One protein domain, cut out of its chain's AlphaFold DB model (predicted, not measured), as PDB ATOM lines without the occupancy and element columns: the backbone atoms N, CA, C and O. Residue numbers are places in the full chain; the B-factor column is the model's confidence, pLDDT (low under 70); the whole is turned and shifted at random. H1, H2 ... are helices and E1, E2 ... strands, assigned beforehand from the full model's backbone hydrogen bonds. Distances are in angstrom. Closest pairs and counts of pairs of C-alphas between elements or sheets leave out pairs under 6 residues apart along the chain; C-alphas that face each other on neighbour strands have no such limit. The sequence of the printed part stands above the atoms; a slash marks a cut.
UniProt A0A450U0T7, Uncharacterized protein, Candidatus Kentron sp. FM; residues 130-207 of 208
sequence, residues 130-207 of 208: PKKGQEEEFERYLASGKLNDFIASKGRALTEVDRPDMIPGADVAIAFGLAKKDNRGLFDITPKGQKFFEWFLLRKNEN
ATOM      1  N   PRO A 130     103.672 -95.868 242.884       56.53
ATOM      2  CA  PRO A 130     103.317 -94.759 243.769       56.53
ATOM      3  C   PRO A 130     101.938 -94.895 244.430       56.53
ATOM      4  O   PRO A 130     101.699 -94.237 245.443       56.53
ATOM      5  N   LYS A 131     101.027 -95.720 243.888       56.00
ATOM      6  CA  LYS A 131      99.725 -96.000 244.521       56.00
ATOM      7  C   LYS A 131      99.822 -97.125 245.549       56.00
ATOM      8  O   LYS A 131      99.298 -96.974 246.648       56.00
ATOM      9  N   LYS A 132     100.545 -98.201 245.228       58.81
ATOM     10  CA  LYS A 132     100.705 -99.358 246.119       58.81
ATOM     11  C   LYS A 132     101.562 -99.030 247.345       58.81
ATOM     12  O   LYS A 132     101.179 -99.350 248.465       58.81
ATOM     13  N   GLY A 133     102.646 -98.272 247.155       66.06
ATOM     14  CA  GLY A 133     103.486 -97.799 248.259       66.06
ATOM     15  C   GLY A 133     102.761 -96.834 249.206       66.06
ATOM     16  O   GLY A 133     103.065 -96.800 250.394       66.06
ATOM     17  N   GLN A 134     101.775 -96.074 248.711       69.81
ATOM     18  CA  GLN A 134     100.986 -95.162 249.543       69.81
ATOM     19  C   GLN A 134      99.972 -95.911 250.425       69.81
ATOM     20  O   GLN A 134      99.800 -95.555 251.589       69.81
ATOM     21  N   GLU A 135      99.327 -96.954 249.900       76.62
ATOM     22  CA  GLU A 135      98.420 -97.800 250.683       76.62
ATOM     23  C   GLU A 135      99.184 -98.598 251.745       76.62
ATOM     24  O   GLU A 135      98.812 -98.549 252.916       76.62
ATOM     25  N   GLU A 136     100.309 -99.229 251.388       78.81
ATOM     26  CA  GLU A 136     101.180 -99.936 252.344       78.81
ATOM     27  C   GLU A 136     101.730 -99.000 253.436       78.81
ATOM     28  O   GLU A 136     101.825 -99.377 254.608       78.81
ATOM     29  N   GLU A 137     102.046 -97.750 253.088       78.31
ATOM     30  CA  GLU A 137     102.434 -96.716 254.051       78.31
ATOM     31  C   GLU A 137     101.291 -96.406 255.036       78.31
ATOM     32  O   GLU A 137     101.515 -96.343 256.248       78.31
ATOM     33  N   PHE A 138     100.055 -96.275 254.548       85.12
ATOM     34  CA  PHE A 138      98.880 -96.042 255.390       85.12
ATOM     35  C   PHE A 138      98.535 -97.245 256.283       85.12
ATOM     36  O   PHE A 138      98.101 -97.064 257.425       85.12
ATOM     37  N   GLU A 139      98.790 -98.469 255.820       81.62
ATOM     38  CA  GLU A 139      98.677 -99.677 256.641       81.62
ATOM     39  C   GLU A 139      99.660 -99.672 257.806       81.62
ATOM     40  O   GLU A 139      99.268 -99.918 258.947       81.62
ATOM     41  N   ARG A 140     100.926 -99.329 257.548       81.25
ATOM     42  CA  ARG A 140     101.952 -99.228 258.597       81.25
ATOM     43  C   ARG A 140     101.607 -98.144 259.618       81.25
ATOM     44  O   ARG A 140     101.829 -98.326 260.816       81.25
ATOM     45  N   TYR A 141     101.029 -97.036 259.163       83.38
ATOM     46  CA  TYR A 141     100.547 -95.953 260.020       83.38
ATOM     47  C   TYR A 141      99.456 -96.428 260.985       83.38
ATOM     48  O   TYR A 141      99.567 -96.178 262.187       83.38
ATOM     49  N   LEU A 142      98.461 -97.170 260.491       81.00
ATOM     50  CA  LEU A 142      97.428 -97.785 261.331       81.00
ATOM     51  C   LEU A 142      98.002 -98.842 262.278       81.00
ATOM     52  O   LEU A 142      97.723 -98.801 263.474       81.00
ATOM     53  N   ALA A 143      98.833 -99.753 261.769       80.62
ATOM     54  CA  ALA A 143      99.424-100.834 262.555       80.62
ATOM     55  C   ALA A 143     100.296-100.314 263.708       80.62
ATOM     56  O   ALA A 143     100.394-100.952 264.753       80.62
ATOM     57  N   SER A 144     100.896 -99.130 263.549       81.50
ATOM     58  CA  SER A 144     101.684 -98.493 264.607       81.50
ATOM     59  C   SER A 144     100.858 -98.051 265.822       81.50
ATOM     60  O   SER A 144     101.435 -97.806 266.881       81.50
ATOM     61  N   GLY A 145      99.539 -97.870 265.675       79.69
ATOM     62  CA  GLY A 145      98.640 -97.351 266.714       79.69
ATOM     63  C   GLY A 145      98.873 -95.886 267.113       79.69
ATOM     64  O   GLY A 145      98.084 -95.316 267.861       79.69
ATOM     65  N   LYS A 146      99.923 -95.235 266.598       82.38
ATOM     66  CA  LYS A 146     100.324 -93.873 266.995       82.38
ATOM     67  C   LYS A 146      99.372 -92.786 266.496       82.38
ATOM     68  O   LYS A 146      99.370 -91.686 267.032       82.38
ATOM     69  N   LEU A 147      98.569 -93.086 265.476       83.94
ATOM     70  CA  LEU A 147      97.579 -92.168 264.910       83.94
ATOM     71  C   LEU A 147      96.171 -92.368 265.483       83.94
ATOM     72  O   LEU A 147      95.250 -91.701 265.026       83.94
ATOM     73  N   ASN A 148      95.977 -93.246 266.472       84.50
ATOM     74  CA  ASN A 148      94.646 -93.543 267.015       84.50
ATOM     75  C   ASN A 148      93.943 -92.292 267.555       84.50
ATOM     76  O   ASN A 148      92.779 -92.066 267.233       84.50
ATOM     77  N   ASP A 149      94.666 -91.441 268.283       82.31
ATOM     78  CA  ASP A 149      94.119 -90.197 268.834       82.31
ATOM     79  C   ASP A 149      93.770 -89.186 267.731       82.31
ATOM     80  O   ASP A 149      92.754 -88.493 267.804       82.31
ATOM     81  N   PHE A 150      94.565 -89.164 266.657       84.06
ATOM     82  CA  PHE A 150      94.323 -88.327 265.482       84.06
ATOM     83  C   PHE A 150      93.124 -88.810 264.651       84.06
ATOM     84  O   PHE A 150      92.309 -88.026 264.169       84.06
ATOM     85  N   ILE A 151      92.974 -90.127 264.509       84.25
ATOM     86  CA  ILE A 151      91.841 -90.755 263.825       84.25
ATOM     87  C   ILE A 151      90.558 -90.579 264.647       84.25
ATOM     88  O   ILE A 151      89.497 -90.316 264.080       84.25
ATOM     89  N   ALA A 152      90.637 -90.682 265.975       83.12
ATOM     90  CA  ALA A 152      89.510 -90.442 266.872       83.12
ATOM     91  C   ALA A 152      89.058 -88.972 266.845       83.12
ATOM     92  O   ALA A 152      87.861 -88.692 266.904       83.12
ATOM     93  N   SER A 153      89.995 -88.034 266.680       80.56
ATOM     94  CA  SER A 153      89.716 -86.600 266.544       80.56
ATOM     95  C   SER A 153      89.390 -86.154 265.109       80.56
ATOM     96  O   SER A 153      89.221 -84.957 264.867       80.56
ATOM     97  N   LYS A 154      89.199 -87.097 264.170       78.00
ATOM     98  CA  LYS A 154      88.916 -86.855 262.742       78.00
ATOM     99  C   LYS A 154      87.864 -85.776 262.478       78.00
ATOM    100  O   LYS A 154      88.028 -84.999 261.543       78.00
ATOM    101  N   GLY A 155      86.779 -85.757 263.260       73.75
ATOM    102  CA  GLY A 155      85.715 -84.761 263.113       73.75
ATOM    103  C   GLY A 155      86.264 -83.342 263.226       73.75
ATOM    104  O   GLY A 155      86.099 -82.565 262.299       73.75
ATOM    105  N   ARG A 156      87.014 -83.058 264.295       71.94
ATOM    106  CA  ARG A 156      87.658 -81.756 264.512       71.94
ATOM    107  C   ARG A 156      88.769 -81.491 263.506       71.94
ATOM    108  O   ARG A 156      88.800 -80.425 262.908       71.94
ATOM    109  N   ALA A 157      89.616 -82.488 263.250       71.88
ATOM    110  CA  ALA A 157      90.736 -82.353 262.321       71.88
ATOM    111  C   ALA A 157      90.299 -81.947 260.899       71.88
ATOM    112  O   ALA A 157      91.040 -81.243 260.220       71.88
ATOM    113  N   LEU A 158      89.115 -82.383 260.445       72.56
ATOM    114  CA  LEU A 158      88.590 -82.088 259.107       72.56
ATOM    115  C   LEU A 158      87.737 -80.813 259.023       72.56
ATOM    116  O   LEU A 158      87.522 -80.329 257.912       72.56
ATOM    117  N   THR A 159      87.220 -80.292 260.140       67.31
ATOM    118  CA  THR A 159      86.251 -79.178 260.124       67.31
ATOM    119  C   THR A 159      86.724 -77.915 260.831       67.31
ATOM    120  O   THR A 159      86.223 -76.837 260.516       67.31
ATOM    121  N   GLU A 160      87.645 -78.017 261.787       64.19
ATOM    122  CA  GLU A 160      88.075 -76.898 262.627       64.19
ATOM    123  C   GLU A 160      89.458 -76.396 262.191       64.19
ATOM    124  O   GLU A 160      90.429 -77.150 262.124       64.19
ATOM    125  N   VAL A 161      89.554 -75.093 261.897       62.12
ATOM    126  CA  VAL A 161      90.837 -74.411 261.676       62.12
ATOM    127  C   VAL A 161      91.397 -74.023 263.040       62.12
ATOM    128  O   VAL A 161      91.303 -72.872 263.467       62.12
ATOM    129  N   ASP A 162      91.936 -75.011 263.739       66.25
ATOM    130  CA  ASP A 162      92.416 -74.856 265.106       66.25
ATOM    131  C   ASP A 162      93.937 -74.819 265.195       66.25
ATOM    132  O   ASP A 162      94.672 -75.106 264.245       66.25
ATOM    133  N   ARG A 163      94.444 -74.432 266.367       69.00
ATOM    134  CA  ARG A 163      95.867 -74.594 266.636       69.00
ATOM    135  C   ARG A 163      96.183 -76.088 266.813       69.00
ATOM    136  O   ARG A 163      95.397 -76.797 267.439       69.00
ATOM    137  N   PRO A 164      97.327 -76.583 266.317       66.62
ATOM    138  CA  PRO A 164      97.689 -78.002 266.403       66.62
ATOM    139  C   PRO A 164      97.675 -78.586 267.825       66.62
ATOM    140  O   PRO A 164      97.409 -79.765 267.995       66.62
ATOM    141  N   ASP A 165      97.934 -77.778 268.851       73.94
ATOM    142  CA  ASP A 165      97.868 -78.153 270.272       73.94
ATOM    143  C   ASP A 165      96.449 -78.473 270.772       73.94
ATOM    144  O   ASP A 165      96.298 -79.134 271.797       73.94
ATOM    145  N   MET A 166      95.415 -78.058 270.039       75.12
ATOM    146  CA  MET A 166      94.007 -78.309 270.366       75.12
ATOM    147  C   MET A 166      93.462 -79.592 269.719       75.12
ATOM    148  O   MET A 166      92.363 -80.036 270.061       75.12
ATOM    149  N   ILE A 167      94.225 -80.207 268.806       79.12
ATOM    150  CA  ILE A 167      93.842 -81.424 268.085       79.12
ATOM    151  C   ILE A 167      94.686 -82.597 268.609       79.12
ATOM    152  O   ILE A 167      95.887 -82.668 268.335       79.12
ATOM    153  N   PRO A 168      94.082 -83.547 269.348       81.75
ATOM    154  CA  PRO A 168      94.784 -84.733 269.829       81.75
ATOM    155  C   PRO A 168      95.459 -85.504 268.686       81.75
ATOM    156  O   PRO A 168      94.815 -85.842 267.693       81.75
ATOM    157  N   GLY A 169      96.760 -85.771 268.823       81.88
ATOM    158  CA  GLY A 169      97.564 -86.493 267.830       81.88
ATOM    159  C   GLY A 169      97.986 -85.677 266.598       81.88
ATOM    160  O   GLY A 169      98.513 -86.249 265.641       81.88
ATOM    161  N   ALA A 170      97.775 -84.355 266.583       82.44
ATOM    162  CA  ALA A 170      98.177 -83.496 265.467       82.44
ATOM    163  C   ALA A 170      99.695 -83.399 265.275       82.44
ATOM    164  O   ALA A 170     100.167 -83.287 264.147       82.44
ATOM    165  N   ASP A 171     100.476 -83.455 266.349       82.19
ATOM    166  CA  ASP A 171     101.938 -83.519 266.312       82.19
ATOM    167  C   ASP A 171     102.431 -84.766 265.563       82.19
ATOM    168  O   ASP A 171     103.287 -84.676 264.679       82.19
ATOM    169  N   VAL A 172     101.813 -85.912 265.846       83.00
ATOM    170  CA  VAL A 172     102.076 -87.184 265.175       83.00
ATOM    171  C   VAL A 172     101.625 -87.122 263.713       83.00
ATOM    172  O   VAL A 172     102.371 -87.513 262.815       83.00
ATOM    173  N   ALA A 173     100.448 -86.553 263.435       83.38
ATOM    174  CA  ALA A 173      99.959 -86.355 262.071       83.38
ATOM    175  C   ALA A 173     100.865 -85.434 261.237       83.38
ATOM    176  O   ALA A 173     101.073 -85.684 260.047       83.38
ATOM    177  N   ILE A 174     101.440 -84.397 261.853       86.00
ATOM    178  CA  ILE A 174     102.430 -83.517 261.221       86.00
ATOM    179  C   ILE A 174     103.726 -84.284 260.943       86.00
ATOM    180  O   ILE A 174     104.266 -84.186 259.842       86.00
ATOM    181  N   ALA A 175     104.200 -85.098 261.892       83.56
ATOM    182  CA  ALA A 175     105.404 -85.912 261.717       83.56
ATOM    183  C   ALA A 175     105.275 -86.926 260.563       83.56
ATOM    184  O   ALA A 175     106.236 -87.145 259.826       83.56
ATOM    185  N   PHE A 176     104.081 -87.490 260.353       83.06
ATOM    186  CA  PHE A 176     103.778 -88.383 259.225       83.06
ATOM    187  C   PHE A 176     103.408 -87.652 257.920       83.06
ATOM    188  O   PHE A 176     103.138 -88.282 256.890       83.06
ATOM    189  N   GLY A 177     103.403 -86.315 257.932       85.44
ATOM    190  CA  GLY A 177     103.075 -85.482 256.776       85.44
ATOM    191  C   GLY A 177     101.602 -85.536 256.360       85.44
ATOM    192  O   GLY A 177     101.272 -85.154 255.236       85.44
ATOM    193  N   LEU A 178     100.715 -86.017 257.235       87.56
ATOM    194  CA  LEU A 178      99.261 -86.018 257.040       87.56
ATOM    195  C   LEU A 178      98.658 -84.635 257.324       87.56
ATOM    196  O   LEU A 178      97.640 -84.264 256.745       87.56
ATOM    197  N   ALA A 179      99.319 -83.846 258.166       87.75
ATOM    198  CA  ALA A 179      98.956 -82.468 258.454       87.75
ATOM    199  C   ALA A 179     100.179 -81.546 258.405       87.75
ATOM    200  O   ALA A 179     101.326 -81.996 258.377       87.75
ATOM    201  N   LYS A 180      99.940 -80.240 258.367       87.19
ATOM    202  CA  LYS A 180     100.970 -79.202 258.423       87.19
ATOM    203  C   LYS A 180     100.478 -78.020 259.253       87.19
ATOM    204  O   LYS A 180      99.283 -77.867 259.494       87.19
ATOM    205  N   LYS A 181     101.420 -77.169 259.657       85.25
ATOM    206  CA  LYS A 181     101.109 -75.833 260.170       85.25
ATOM    207  C   LYS A 181     101.141 -74.854 259.002       85.25
ATOM    208  O   LYS A 181     102.102 -74.868 258.232       85.25
ATOM    209  N   ASP A 182     100.102 -74.046 258.844       78.44
ATOM    210  CA  ASP A 182     100.093 -72.957 257.871       78.44
ATOM    211  C   ASP A 182     100.993 -71.791 258.338       78.44
ATOM    212  O   ASP A 182     101.536 -71.787 259.447       78.44
ATOM    213  N   ASN A 183     101.133 -70.762 257.499       74.88
ATOM    214  CA  ASN A 183     101.961 -69.584 257.796       74.88
ATOM    215  C   ASN A 183     101.449 -68.738 258.980       74.88
ATOM    216  O   ASN A 183     102.148 -67.836 259.438       74.88
ATOM    217  N   ARG A 184     100.233 -68.998 259.466       76.31
ATOM    218  CA  ARG A 184      99.598 -68.379 260.635       76.31
ATOM    219  C   ARG A 184      99.670 -69.288 261.869       76.31
ATOM    220  O   ARG A 184      99.153 -68.918 262.921       76.31
ATOM    221  N   GLY A 185     100.323 -70.448 261.763       75.50
ATOM    222  CA  GLY A 185     100.439 -71.439 262.831       75.50
ATOM    223  C   GLY A 185      99.182 -72.287 263.031       75.50
ATOM    224  O   GLY A 185      99.084 -72.973 264.049       75.50
ATOM    225  N   LEU A 186      98.237 -72.240 262.091       78.12
ATOM    226  CA  LEU A 186      96.989 -72.994 262.133       78.12
ATOM    227  C   LEU A 186      97.191 -74.392 261.553       78.12
ATOM    228  O   LEU A 186      98.053 -74.615 260.701       78.12
ATOM    229  N   PHE A 187      96.416 -75.345 262.049       82.19
ATOM    230  CA  PHE A 187      96.411 -76.713 261.568       82.19
ATOM    231  C   PHE A 187      95.732 -76.788 260.195       82.19
ATOM    232  O   PHE A 187      94.633 -76.272 260.008       82.19
ATOM    233  N   ASP A 188      96.394 -77.439 259.242       84.56
ATOM    234  CA  ASP A 188      95.861 -77.691 257.905       84.56
ATOM    235  C   ASP A 188      96.174 -79.134 257.484       84.56
ATOM    236  O   ASP A 188      97.296 -79.625 257.665       84.56
ATOM    237  N   ILE A 189      95.191 -79.829 256.914       86.12
ATOM    238  CA  ILE A 189      95.368 -81.204 256.439       86.12
ATOM    239  C   ILE A 189      96.058 -81.167 255.076       86.12
ATOM    240  O   ILE A 189      95.659 -80.453 254.157       86.12
ATOM    241  N   THR A 190      97.107 -81.971 254.911       87.69
ATOM    242  CA  THR A 190      97.808 -82.045 253.626       87.69
ATOM    243  C   THR A 190      96.994 -82.850 252.605       87.69
ATOM    244  O   THR A 190      96.172 -83.690 252.980       87.69
ATOM    245  N   PRO A 191      97.281 -82.725 251.297       85.81
ATOM    246  CA  PRO A 191      96.704 -83.621 250.291       85.81
ATOM    247  C   PRO A 191      96.954 -85.112 250.584       85.81
ATOM    248  O   PRO A 191      96.161 -85.968 250.201       85.81
ATOM    249  N   LYS A 192      98.050 -85.443 251.290       85.56
ATOM    250  CA  LYS A 192      98.333 -86.806 251.763       85.56
ATOM    251  C   LYS A 192      97.382 -87.212 252.894       85.56
ATOM    252  O   LYS A 192      96.885 -88.332 252.876       85.56
ATOM    253  N   GLY A 193      97.105 -86.312 253.839       85.69
ATOM    254  CA  GLY A 193      96.143 -86.534 254.919       85.69
ATOM    255  C   GLY A 193      94.709 -86.718 254.434       85.69
ATOM    256  O   GLY A 193      94.009 -87.594 254.932       85.69
ATOM    257  N   GLN A 194      94.287 -85.966 253.414       85.88
ATOM    258  CA  GLN A 194      92.977 -86.161 252.779       85.88
ATOM    259  C   GLN A 194      92.859 -87.569 252.183       85.88
ATOM    260  O   GLN A 194      91.943 -88.308 252.538       85.88
ATOM    261  N   LYS A 195      93.855 -87.988 251.389       86.62
ATOM    262  CA  LYS A 195      93.925 -89.347 250.830       86.62
ATOM    263  C   LYS A 195      93.957 -90.436 251.904       86.62
ATOM    264  O   LYS A 195      93.344 -91.480 251.726       86.62
ATOM    265  N   PHE A 196      94.650 -90.196 253.018       87.69
ATOM    266  CA  PHE A 196      94.663 -91.116 254.157       87.69
ATOM    267  C   PHE A 196      93.264 -91.289 254.758       87.69
ATOM    268  O   PHE A 196      92.838 -92.416 254.994       87.69
ATOM    269  N   PHE A 197      92.521 -90.199 254.972       85.69
ATOM    270  CA  PHE A 197      91.162 -90.280 255.511       85.69
ATOM    271  C   PHE A 197      90.155 -90.888 254.529       85.69
ATOM    272  O   PHE A 197      89.256 -91.601 254.974       85.69
ATOM    273  N   GLU A 198      90.298 -90.628 253.229       84.75
ATOM    274  CA  GLU A 198      89.513 -91.281 252.174       84.75
ATOM    275  C   GLU A 198      89.755 -92.793 252.173       84.75
ATOM    276  O   GLU A 198      88.811 -93.572 252.288       84.75
ATOM    277  N   TRP A 199      91.022 -93.209 252.144       87.00
ATOM    278  CA  TRP A 199      91.413 -94.615 252.214       87.00
ATOM    279  C   TRP A 199      90.925 -95.289 253.506       87.00
ATOM    280  O   TRP A 199      90.324 -96.362 253.463       87.00
ATOM    281  N   PHE A 200      91.097 -94.632 254.659       84.06
ATOM    282  CA  PHE A 200      90.647 -95.140 255.956       84.06
ATOM    283  C   PHE A 200      89.124 -95.339 256.010       84.06
ATOM    284  O   PHE A 200      88.641 -96.320 256.575       84.06
ATOM    285  N   LEU A 201      88.356 -94.421 255.413       82.06
ATOM    286  CA  LEU A 201      86.901 -94.532 255.313       82.06
ATOM    287  C   LEU A 201      86.457 -95.693 254.426       82.06
ATOM    288  O   LEU A 201      85.531 -96.410 254.799       82.06
ATOM    289  N   LEU A 202      87.107 -95.870 253.273       80.12
ATOM    290  CA  LEU A 202      86.803 -96.955 252.342       80.12
ATOM    291  C   LEU A 202      87.046 -98.317 253.003       80.12
ATOM    292  O   LEU A 202      86.159 -99.165 252.996       80.12
ATOM    293  N   ARG A 203      88.174 -98.479 253.703       77.12
ATOM    294  CA  ARG A 203      88.518 -99.724 254.405       77.12
ATOM    295  C   ARG A 203      87.584-100.071 255.563       77.12
ATOM    296  O   ARG A 203      87.277-101.239 255.781       77.12
ATOM    297  N   LYS A 204      87.118 -99.067 256.317       64.00
ATOM    298  CA  LYS A 204      86.179 -99.275 257.433       64.00
ATOM    299  C   LYS A 204      84.799 -99.749 256.957       64.00
ATOM    300  O   LYS A 204      84.091-100.396 257.716       64.00
ATOM    301  N   ASN A 205      84.424 -99.440 255.716       54.09
ATOM    302  CA  ASN A 205      83.177 -99.916 255.115       54.09
ATOM    303  C   ASN A 205      83.298-101.331 254.515       54.09
ATOM    304  O   ASN A 205      82.274-101.966 254.280       54.09
ATOM    305  N   GLU A 206      84.516-101.825 254.274       51.91
ATOM    306  CA  GLU A 206      84.772-103.160 253.709       51.91
ATOM    307  C   GLU A 206      84.915-104.266 254.771       51.91
ATOM    308  O   GLU A 206      84.712-105.434 254.451       51.91
ATOM    309  N   ASN A 207      85.189-103.918 256.034       47.31
ATOM    310  CA  ASN A 207      85.208-104.850 257.172       47.31
ATOM    311  C   ASN A 207      84.227-104.380 258.271       47.31
ATOM    312  O   ASN A 207      84.628-103.557 259.102       47.31
TER     313      ASN A 207
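This is residues 130 to 207 of the 208 residues of an uncharacterized protein of Candidatus Kentron sp. FM (UniProt A0A450U0T7). A small two-stranded hairpin, E1 and E2, makes one end of the model, with the short helices H4 and H3 packed near it; at the other end the two longer helices, H1 and H5, stand crosswise, and H5 runs away from the hairpin until its last residues, 201 to 206, stick out with Asn 207. The short helix H2 sits between the two ends. The printed part has 78 residues, mostly helix, in the order H1 H2 H3 H4 E1 E2 H5, with an antiparallel sheet E1 - E2. It is compact, with a radius of gyration of the C-alphas of 12.2 A and spans of 36 by 24 by 20 A.

Find C-alpha 179 at (98.956, -82.468, 258.454), where E1, residues 179 to 181, begins; E2 is residues 187 to 189. H5, residues 191 to 206, runs 23.1 A to C-alpha 206 at (84.772, -103.160, 253.709). Go back to C-alpha 132 at (100.705, -99.358, 246.119) for H1, residues 132 to 143, 16.6 A long. H2 is residues 148 to 152, H3 154 to 159 and H4 170 to 175.

Look first at the hairpin of E1 and E2: N 180 and O 188 are 2.8 A apart, within hydrogen-bond range. The closest C-alphas of H4 and E1, Ile 174 and Lys 180, are 5.3 A apart; those of H3 and E2, Leu 158 and Ile 189, 7.3 A. H2 and H4 only just touch, with 3 pairs of C-alphas within 8 A, the closest Phe 150 and Ala 170 at 6.2 A. H1 and H5 are close but not clearly touching, the C-alphas of Phe 138 and Phe 196 being 6.6 A apart, and about perpendicular at 73 degrees. H1 and H4 are apart. In H1, H2, H3, H4 and H5 every O i to N i+4 pair is within hydrogen-bond range.

The two C-alphas farthest apart, Arg 184 and Asn 207, are 39.4 A apart. The printed part has no cut and no long link. Look for pLDDT under 70 at residues 130 to 134, 159 to 164 and 204 to 207.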